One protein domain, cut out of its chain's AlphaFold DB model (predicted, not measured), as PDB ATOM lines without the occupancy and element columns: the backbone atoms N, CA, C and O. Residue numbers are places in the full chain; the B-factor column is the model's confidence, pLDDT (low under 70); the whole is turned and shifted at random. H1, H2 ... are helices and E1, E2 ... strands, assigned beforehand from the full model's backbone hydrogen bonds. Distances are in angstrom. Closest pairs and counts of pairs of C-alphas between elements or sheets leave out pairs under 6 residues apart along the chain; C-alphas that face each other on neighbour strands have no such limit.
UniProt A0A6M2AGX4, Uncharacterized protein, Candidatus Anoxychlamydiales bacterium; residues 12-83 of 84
ATOM      1  N   ALA A  12      50.944  49.869  12.483       83.81
ATOM      2  CA  ALA A  12      51.297  51.219  12.046       83.81
ATOM      3  C   ALA A  12      50.370  52.247  12.709       83.81
ATOM      4  O   ALA A  12      49.222  51.937  13.004       83.81
ATOM      5  N   ILE A  13      50.843  53.475  12.924       85.88
ATOM      6  CA  ILE A  13      50.028  54.551  13.502       85.88
ATOM      7  C   ILE A  13      49.872  55.659  12.464       85.88
ATOM      8  O   ILE A  13      50.858  56.154  11.923       85.88
ATOM      9  N   PHE A  14      48.633  56.075  12.214       86.38
ATOM     10  CA  PHE A  14      48.306  57.202  11.350       86.38
ATOM     11  C   PHE A  14      47.342  58.143  12.069       86.38
ATOM     12  O   PHE A  14      46.232  57.751  12.418       86.38
ATOM     13  N   LYS A  15      47.761  59.393  12.303       84.81
ATOM     14  CA  LYS A  15      46.973  60.402  13.043       84.81
ATOM     15  C   LYS A  15      46.444  59.896  14.400       84.81
ATOM     16  O   LYS A  15      45.299  60.149  14.758       84.81
ATOM     17  N   GLY A  16      47.262  59.136  15.131       84.44
ATOM     18  CA  GLY A  16      46.878  58.535  16.415       84.44
ATOM     19  C   GLY A  16      45.930  57.334  16.307       84.44
ATOM     20  O   GLY A  16      45.537  56.789  17.332       84.44
ATOM     21  N   LYS A  17      45.575  56.901  15.092       86.56
ATOM     22  CA  LYS A  17      44.778  55.697  14.843       86.56
ATOM     23  C   LYS A  17      45.685  54.538  14.445       86.56
ATOM     24  O   LYS A  17      46.601  54.695  13.637       86.56
ATOM     25  N   GLU A  18      45.408  53.376  15.010       89.25
ATOM     26  CA  GLU A  18      46.125  52.137  14.730       89.25
ATOM     27  C   GLU A  18      45.675  51.513  13.403       89.25
ATOM     28  O   GLU A  18      44.484  51.397  13.119       89.25
ATOM     29  N   ILE A  19      46.646  51.089  12.598       90.56
ATOM     30  CA  ILE A  19      46.462  50.390  11.330       90.56
ATOM     31  C   ILE A  19      47.187  49.055  11.424       90.56
ATOM     32  O   ILE A  19      48.418  48.998  11.518       90.56
ATOM     33  N   ARG A  20      46.426  47.959  11.373       90.81
ATOM     34  CA  ARG A  20      47.003  46.615  11.399       90.81
ATOM     35  C   ARG A  20      47.746  46.338  10.101       90.81
ATOM     36  O   ARG A  20      47.266  46.660   9.009       90.81
ATOM     37  N   LYS A  21      48.908  45.704  10.227       90.38
ATOM     38  CA  LYS A  21      49.750  45.324   9.096       90.38
ATOM     39  C   LYS A  21      50.307  43.919   9.272       90.38
ATOM     40  O   LYS A  21      50.400  43.406  10.382       90.38
ATOM     41  N   THR A  22      50.677  43.301   8.165       89.88
ATOM     42  CA  THR A  22      51.298  41.978   8.136       89.88
ATOM     43  C   THR A  22      52.324  41.916   7.017       89.88
ATOM     44  O   THR A  22      52.271  42.706   6.075       89.88
ATOM     45  N   ILE A  23      53.273  40.992   7.123       88.25
ATOM     46  CA  ILE A  23      54.236  40.728   6.056       88.25
ATOM     47  C   ILE A  23      53.719  39.536   5.258       88.25
ATOM     48  O   ILE A  23      53.480  38.463   5.809       88.25
ATOM     49  N   HIS A  24      53.556  39.717   3.952       87.31
ATOM     50  CA  HIS A  24      53.163  38.653   3.035       87.31
ATOM     51  C   HIS A  24      53.999  38.761   1.762       87.31
ATOM     52  O   HIS A  24      54.108  39.837   1.187       87.31
ATOM     53  N   LYS A  25      54.620  37.646   1.345       87.81
ATOM     54  CA  LYS A  25      55.542  37.583   0.192       87.81
ATOM     55  C   LYS A  25      56.677  38.620   0.243       87.81
ATOM     56  O   LYS A  25      57.004  39.229  -0.764       87.81
ATOM     57  N   ASN A  26      57.272  38.820   1.420       87.94
ATOM     58  CA  ASN A  26      58.324  39.820   1.661       87.94
ATOM     59  C   ASN A  26      57.882  41.282   1.456       87.94
ATOM     60  O   ASN A  26      58.718  42.179   1.490       87.94
ATOM     61  N   GLU A  27      56.582  41.531   1.319       89.50
ATOM     62  CA  GLU A  27      56.007  42.865   1.201       89.50
ATOM     63  C   GLU A  27      55.179  43.202   2.438       89.50
ATOM     64  O   GLU A  27      54.725  42.317   3.175       89.50
ATOM     65  N   LEU A  28      54.978  44.498   2.672       88.31
ATOM     66  CA  LEU A  28      54.175  44.993   3.778       88.31
ATOM     67  C   LEU A  28      52.738  45.227   3.317       88.31
ATOM     68  O   LEU A  28      52.484  46.001   2.400       88.31
ATOM     69  N   TRP A  29      51.803  44.572   3.990       90.88
ATOM     70  CA  TRP A  29      50.382  44.621   3.683       90.88
ATOM     71  C   TRP A  29      49.622  45.257   4.833       90.88
ATOM     72  O   TRP A  29      49.891  44.968   5.998       90.88
ATOM     73  N   PHE A  30      48.633  46.081   4.511       90.44
ATOM     74  CA  PHE A  30      47.844  46.814   5.496       90.44
ATOM     75  C   PHE A  30      46.372  46.444   5.410       90.44
ATOM     76  O   PHE A  30      45.834  46.275   4.315       90.44
ATOM     77  N   ALA A  31      45.703  46.373   6.561       89.88
ATOM     78  CA  ALA A  31      44.264  46.174   6.617       89.88
ATOM     79  C   ALA A  31      43.537  47.379   5.995       89.88
ATOM     80  O   ALA A  31      43.550  48.488   6.532       89.88
ATOM     81  N   ILE A  32      42.844  47.144   4.877       86.69
ATOM     82  CA  ILE A  32      42.150  48.189   4.107       86.69
ATOM     83  C   ILE A  32      41.098  48.890   4.971       86.69
ATOM     84  O   ILE A  32      40.924  50.104   4.901       86.69
ATOM     85  N   TYR A  33      40.394  48.124   5.806       85.31
ATOM     86  CA  TYR A  33      39.368  48.666   6.689       85.31
ATOM     87  C   TYR A  33      39.938  49.699   7.670       85.31
ATOM     88  O   TYR A  33      39.336  50.756   7.846       85.31
ATOM     89  N   ASP A  34      41.110  49.426   8.247       87.88
ATOM     90  CA  ASP A  34      41.742  50.320   9.218       87.88
ATOM     91  C   ASP A  34      42.243  51.592   8.545       87.88
ATOM     92  O   ASP A  34      42.025  52.675   9.071       87.88
ATOM     93  N   ILE A  35      42.829  51.480   7.347       87.75
ATOM     94  CA  ILE A  35      43.210  52.647   6.541       87.75
ATOM     95  C   ILE A  35      41.987  53.522   6.279       87.75
ATOM     96  O   ILE A  35      42.026  54.733   6.486       87.75
ATOM     97  N   ILE A  36      40.882  52.914   5.851       85.25
ATOM     98  CA  ILE A  36      39.671  53.661   5.533       85.25
ATOM     99  C   ILE A  36      39.129  54.335   6.790       85.25
ATOM    100  O   ILE A  36      38.901  55.535   6.742       85.25
ATOM    101  N   MET A  37      39.015  53.631   7.922       85.62
ATOM    102  CA  MET A  37      38.621  54.231   9.207       85.62
ATOM    103  C   MET A  37      39.602  55.297   9.712       85.62
ATOM    104  O   MET A  37      39.213  56.210  10.447       85.62
ATOM    105  N   ALA A  38      40.880  55.185   9.357       88.31
ATOM    106  CA  ALA A  38      41.881  56.167   9.724       88.31
ATOM    107  C   ALA A  38      41.707  57.469   8.935       88.31
ATOM    108  O   ALA A  38      41.806  58.556   9.510       88.31
ATOM    109  N   LEU A  39      41.393  57.347   7.643       86.94
ATOM    110  CA  LEU A  39      41.221  58.458   6.711       86.94
ATOM    111  C   LEU A  39      39.850  59.125   6.803       86.94
ATOM    112  O   LEU A  39      39.766  60.346   6.675       86.94
ATOM    113  N   ILE A  40      38.788  58.347   7.009       83.19
ATOM    114  CA  ILE A  40      37.431  58.876   7.096       83.19
ATOM    115  C   ILE A  40      37.049  59.080   8.553       83.19
ATOM    116  O   ILE A  40      37.147  58.174   9.380       83.19
ATOM    117  N   ASP A  41      36.552  60.268   8.858       72.75
ATOM    118  CA  ASP A  41      35.878  60.529  10.123       72.75
ATOM    119  C   ASP A  41      34.384  60.223   9.958       72.75
ATOM    120  O   ASP A  41      33.535  61.106   9.872       72.75
ATOM    121  N   SER A  42      34.067  58.944   9.730       74.75
ATOM    122  CA  SER A  42      32.700  58.496   9.458       74.75
ATOM    123  C   SER A  42      32.206  57.550  10.537       74.75
ATOM    124  O   SER A  42      32.855  56.554  10.846       74.75
ATOM    125  N   ALA A  43      30.987  57.802  11.013       75.56
ATOM    126  CA  ALA A  43      30.281  56.913  11.930       75.56
ATOM    127  C   ALA A  43      29.917  55.548  11.305       75.56
ATOM    128  O   ALA A  43      29.624  54.605  12.036       75.56
ATOM    129  N   ASN A  44      29.920  55.412   9.967       80.06
ATOM    130  CA  ASN A  44      29.592  54.150   9.294       80.06
ATOM    131  C   ASN A  44      30.563  53.816   8.140       80.06
ATOM    132  O   ASN A  44      30.230  53.962   6.956       80.06
ATOM    133  N   PRO A  45      31.768  53.320   8.466       77.12
ATOM    134  CA  PRO A  45      32.795  53.009   7.476       77.12
ATOM    135  C   PRO A  45      32.396  51.887   6.510       77.12
ATOM    136  O   PRO A  45      32.761  51.932   5.339       77.12
ATOM    137  N   LYS A  46      31.601  50.898   6.945       80.12
ATOM    138  CA  LYS A  46      31.166  49.784   6.081       80.12
ATOM    139  C   LYS A  46      30.322  50.270   4.904       80.12
ATOM    140  O   LYS A  46      30.573  49.885   3.761       80.12
ATOM    141  N   GLU A  47      29.358  51.147   5.172       82.62
ATOM    142  CA  GLU A  47      28.528  51.746   4.123       82.62
ATOM    143  C   GLU A  47      29.349  52.644   3.193       82.62
ATOM    144  O   GLU A  47      29.136  52.640   1.978       82.62
ATOM    145  N   TYR A  48      30.341  53.359   3.727       83.88
ATOM    146  CA  TYR A  48      31.250  54.157   2.908       83.88
ATOM    147  C   TYR A  48      32.057  53.288   1.931       83.88
ATOM    148  O   TYR A  48      32.061  53.554   0.728       83.88
ATOM    149  N   ILE A  49      32.660  52.198   2.417       79.94
ATOM    150  CA  ILE A  49      33.405  51.228   1.595       79.94
ATOM    151  C   ILE A  49      32.507  50.637   0.509       79.94
ATOM    152  O   ILE A  49      32.897  50.574  -0.656       79.94
ATOM    153  N   LYS A  50      31.279  50.246   0.868       82.38
ATOM    154  CA  LYS A  50      30.291  49.719  -0.081       82.38
ATOM    155  C   LYS A  50      29.977  50.732  -1.183       82.38
ATOM    156  O   LYS A  50      29.930  50.367  -2.355       82.38
ATOM    157  N   LYS A  51      29.804  52.009  -0.830       84.62
ATOM    158  CA  LYS A  51      29.598  53.096  -1.800       84.62
ATOM    159  C   LYS A  51      30.841  53.373  -2.645       84.62
ATOM    160  O   LYS A  51      30.677  53.760  -3.795       84.62
ATOM    161  N   MET A  52      32.055  53.229  -2.112       80.88
ATOM    162  CA  MET A  52      33.285  53.358  -2.906       80.88
ATOM    163  C   MET A  52      33.392  52.242  -3.943       80.88
ATOM    164  O   MET A  52      33.511  52.538  -5.122       80.88
ATOM    165  N   ARG A  53      33.209  50.982  -3.533       79.38
ATOM    166  CA  ARG A  53      33.223  49.822  -4.445       79.38
ATOM    167  C   ARG A  53      32.175  49.899  -5.556       79.38
ATOM    168  O   ARG A  53      32.371  49.325  -6.611       79.38
ATOM    169  N   LYS A  54      31.049  50.581  -5.320       82.94
ATOM    170  CA  LYS A  54      30.031  50.825  -6.355       82.94
ATOM    171  C   LYS A  54      30.421  51.906  -7.364       82.94
ATOM    172  O   LYS A  54      29.880  51.913  -8.460       82.94
ATOM    173  N   ARG A  55      31.262  52.861  -6.964       81.81
ATOM    174  CA  ARG A  55      31.653  54.020  -7.784       81.81
ATOM    175  C   ARG A  55      32.957  53.789  -8.538       81.81
ATOM    176  O   ARG A  55      33.169  54.416  -9.565       81.81
ATOM    177  N   ASP A  56      33.805  52.916  -8.015       77.31
ATOM    178  CA  ASP A  56      35.141  52.654  -8.520       77.31
ATOM    179  C   ASP A  56      35.236  51.189  -8.965       77.31
ATOM    180  O   ASP A  56      35.184  50.268  -8.143       77.31
ATOM    181  N   SER A  57      35.328  50.983 -10.280       71.69
ATOM    182  CA  SER A  57      35.404  49.657 -10.900       71.69
ATOM    183  C   SER A  57      36.673  48.906 -10.498       71.69
ATOM    184  O   SER A  57      36.606  47.704 -10.251       71.69
ATOM    185  N   PHE A  58      37.790  49.610 -10.316       66.94
ATOM    186  CA  PHE A  58      39.059  49.027  -9.881       66.94
ATOM    187  C   PHE A  58      38.965  48.480  -8.447       66.94
ATOM    188  O   PHE A  58      39.408  47.368  -8.154       66.94
ATOM    189  N   LEU A  59      38.292  49.209  -7.552       66.12
ATOM    190  CA  LEU A  59      37.973  48.719  -6.206       66.12
ATOM    191  C   LEU A  59      36.899  47.620  -6.202       66.12
ATOM    192  O   LEU A  59      36.841  46.829  -5.252       66.12
ATOM    193  N   SER A  60      36.037  47.577  -7.221       68.12
ATOM    194  CA  SER A  60      34.989  46.559  -7.373       68.12
ATOM    195  C   SER A  60      35.557  45.192  -7.759       68.12
ATOM    196  O   SER A  60      35.117  44.176  -7.220       68.12
ATOM    197  N   GLU A  61      36.590  45.178  -8.606       65.38
ATOM    198  CA  GLU A  61      37.250  43.963  -9.096       65.38
ATOM    199  C   GLU A  61      38.165  43.322  -8.045       65.38
ATOM    200  O   GLU A  61      38.584  42.177  -8.187       65.38
ATOM    201  N   GLY A  62      38.455  44.032  -6.948       65.56
ATOM    202  CA  GLY A  62      39.271  43.505  -5.855       65.56
ATOM    203  C   GLY A  62      40.739  43.287  -6.232       65.56
ATOM    204  O   GLY A  62      41.434  42.581  -5.505       65.56
ATOM    205  N   ALA A  63      41.210  43.912  -7.317       61.28
ATOM    206  CA  ALA A  63      42.490  43.627  -7.969       61.28
ATOM    207  C   ALA A  63      43.716  43.675  -7.032       61.28
ATOM    208  O   ALA A  63      44.648  42.901  -7.219       61.28
ATOM    209  N   ASN A  64      43.682  44.489  -5.968       68.81
ATOM    210  CA  ASN A  64      44.779  44.612  -4.994       68.81
ATOM    211  C   ASN A  64      44.386  44.216  -3.559       68.81
ATOM    212  O   ASN A  64      45.030  44.629  -2.594       68.81
ATOM    213  N   CYS A  65      43.310  43.445  -3.386       79.75
ATOM    214  CA  CYS A  65      42.770  43.097  -2.076       79.75
ATOM    215  C   CYS A  65      42.926  41.600  -1.785       79.75
ATOM    216  O   CYS A  65      42.162  40.781  -2.290       79.75
ATOM    217  N   HIS A  66      43.855  41.246  -0.898       85.88
ATOM    218  CA  HIS A  66      44.100  39.862  -0.495       85.88
ATOM    219  C   HIS A  66      43.612  39.600   0.938       85.88
ATOM    220  O   HIS A  66      43.941  40.369   1.845       85.88
ATOM    221  N   PRO A  67      42.841  38.525   1.184       88.75
ATOM    222  CA  PRO A  67      42.438  38.145   2.530       88.75
ATOM    223  C   PRO A  67      43.624  37.506   3.269       88.75
ATOM    224  O   PRO A  67      43.932  36.330   3.070       88.75
ATOM    225  N   LEU A  68      44.280  38.278   4.132       90.06
ATOM    226  CA  LEU A  68      45.424  37.837   4.930       90.06
ATOM    227  C   LEU A  68      45.028  37.637   6.393       90.06
ATOM    228  O   LEU A  68      44.175  38.345   6.929       90.06
ATOM    229  N   SER A  69      45.652  36.657   7.040       90.88
ATOM    230  CA  SER A  69      45.459  36.397   8.466       90.88
ATOM    231  C   SER A  69      46.150  37.479   9.291       90.88
ATOM    232  O   SER A  69      47.364  37.656   9.196       90.88
ATOM    233  N   ILE A  70      45.370  38.187  10.103       88.38
ATOM    234  CA  ILE A  70      45.846  39.233  11.007       88.38
ATOM    235  C   ILE A  70      45.379  38.912  12.427       88.38
ATOM    236  O   ILE A  70      44.244  38.484  12.649       88.38
ATOM    237  N   GLU A  71      46.271  39.126  13.391       85.88
ATOM    238  CA  GLU A  71      45.970  39.037  14.818       85.88
ATOM    239  C   GLU A  71      45.065  40.212  15.227       85.88
ATOM    240  O   GLU A  71      45.346  41.377  14.939       85.88
ATOM    241  N   THR A  72      43.933  39.911  15.859       83.00
ATOM    242  CA  THR A  72      42.977  40.908  16.361       83.00
ATOM    243  C   THR A  72      42.651  40.608  17.825       83.00
ATOM    244  O   THR A  72      42.863  39.474  18.256       83.00
ATOM    245  N   PRO A  73      42.062  41.551  18.588       80.94
ATOM    246  CA  PRO A  73      41.636  41.278  19.966       80.94
ATOM    247  C   PRO A  73      40.671  40.087  20.096       80.94
ATOM    248  O   PRO A  73      40.629  39.437  21.132       80.94
ATOM    249  N   GLY A  74      39.913  39.777  19.036       83.94
ATOM    250  CA  GLY A  74      39.022  38.614  18.961       83.94
ATOM    251  C   GLY A  74      39.673  37.342  18.401       83.94
ATOM    252  O   GLY A  74      38.955  36.426  18.014       83.94
ATOM    253  N   GLY A  75      41.003  37.294  18.288       89.06
ATOM    254  CA  GLY A  75      41.752  36.188  17.687       89.06
ATOM    255  C   GLY A  75      42.192  36.455  16.245       89.06
ATOM    256  O   GLY A  75      42.084  37.568  15.726       89.06
ATOM    257  N   ILE A  76      42.727  35.427  15.585       88.88
ATOM    258  CA  ILE A  76      43.205  35.524  14.200       88.88
ATOM    259  C   ILE A  76      42.000  35.602  13.259       88.88
ATOM    260  O   ILE A  76      41.182  34.686  13.205       88.88
ATOM    261  N   GLN A  77      41.909  36.685  12.490       88.69
ATOM    262  CA  GLN A  77      40.846  36.896  11.508       88.69
ATOM    263  C   GLN A  77      41.442  37.132  10.122       88.69
ATOM    264  O   GLN A  77      42.508  37.732   9.983       88.69
ATOM    265  N   LYS A  78      40.739  36.683   9.076       89.81
ATOM    266  CA  LYS A  78      41.094  37.029   7.697       89.81
ATOM    267  C   LYS A  78      40.580  38.426   7.386       89.81
ATOM    268  O   LYS A  78      39.370  38.649   7.349       89.81
ATOM    269  N   LEU A  79      41.498  39.354   7.156       88.06
ATOM    270  CA  LEU A  79      41.190  40.729   6.795       88.06
ATOM    271  C   LEU A  79      41.625  41.007   5.366       88.06
ATOM    272  O   LEU A  79      42.669  40.552   4.907       88.06
ATOM    273  N   ASN A  80      40.820  41.809   4.684       88.44
ATOM    274  CA  ASN A  80      41.156  42.346   3.379       88.44
ATOM    275  C   ASN A  80      42.330  43.317   3.513       88.44
ATOM    276  O   ASN A  80      42.196  44.369   4.148       88.44
ATOM    277  N   CYS A  81      43.459  42.947   2.918       89.12
ATOM    278  CA  CYS A  81      44.703  43.692   2.982       89.12
ATOM    279  C   CYS A  81      45.181  44.104   1.594       89.12
ATOM    280  O   CYS A  81      44.879  43.435   0.606       89.12
ATOM    281  N   SER A  82      45.954  45.183   1.538       88.31
ATOM    282  CA  SER A  82      46.589  45.666   0.312       88.31
ATOM    283  C   SER A  82      48.029  46.097   0.584       88.31
ATOM    284  O   SER A  82      48.310  46.650   1.653       88.31
ATOM    285  N   ASN A  83      48.921  45.813  -0.361       85.88
ATOM    286  CA  ASN A  83      50.207  46.475  -0.514       85.88
ATOM    287  C   ASN A  83      50.027  47.568  -1.582       85.88
ATOM    288  O   ASN A  83      49.500  47.303  -2.662       85.88
TER     289      ASN A  83
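AT A GLANCE: This is residues 12 to 83 of the 84 residues of an uncharacterized protein of Candidatus Anoxychlamydiales bacterium (UniProt A0A6M2AGX4). A strongly twisted sheet of five strands is folded back on itself into two leaves, E1 E2 facing E5 E4 with E3 as the hinge; H1 packs on this sheet, and H2 lies beyond H1, away from the strands, making a corner with H1 where Pro 45, its first residue, comes near Met 37, the two helices about perpendicular. The short H3 sits by the end of H2, and residues 61 to 65 lead from there back to the sheet. The printed part has 72 residues, with five named strands and three named helices in the order E1 E2 E3 H1 H2 H3 E4 E5; the sheet order is E1 E2 E3 E5 E4, all antiparallel, and the class is mixed. The whole is compact, with a radius of gyration of the C-alphas of 12.5 A and spans of 31 by 27 by 22 A.

IN THESE COORDINATES: Find C-alpha 12 at (51.297, 51.219, 12.046), where E1, residues 12 to 14, begins. E2, residues 17 to 24, covers 22.4 A, and E3, residues 27 to 31, covers 13.3 A. E4, residues 66 to 72, is 16.9 A long; E5, residues 75 to 82, is 20.4 A long, bends by 53 degrees at residue 78 and ends at C-alpha 82, (46.589, 45.666, 0.312). Among the helices, H1, residues 32 to 39, is 10.6 A long; H2, residues 45 to 55, runs 15.3 A from C-alpha 45 at (32.795, 53.009, 7.476); H3 is residues 57 to 60.

HOW THE PARTS SIT: Start at the sheet, where E1 E2 E3 form a meander, each strand the antiparallel neighbour of the one before. In the hairpin of E1 and E2, look for N 12 and O 19, 2.8 A apart; in the hairpin of E2 and E3, for N 22 and O 29, 2.8 A. E3 and E5 are antiparallel neighbours with N 30 and O 82 at 2.9 A, and the hairpin of E4 and E5 has N 68 and O 79 at 2.9 A. Across the folded sheet, the closest C-alphas of E2 and E4 are those of Thr 22 and Ile 70, 6.7 A apart. H1 is on the sheet; its closest C-alphas to E2 are Asp 34 and Ile 19, 5.2 A apart. H2 is not on the sheet. H1 and H2 touch, closest at the C-alphas of Met 37 and Pro 45, 6.2 A, about perpendicular at 76 degrees. H2 and H3 touch only at the corner, closest at the C-alphas of Arg 53 and Ser 60, 4.7 A. Every O i to N i+4 pair is within hydrogen-bond range in H1 and H2; H3 is too short for one.

THE WHOLE: The C-alphas of Asn 26 and Ala 43, the two farthest apart, are 34.4 A apart. The printed part has no cut, and the links between named elements are tight. The mean pLDDT of the printed part is 83.4; look for low confidence, under 70, at residues 58 to 64.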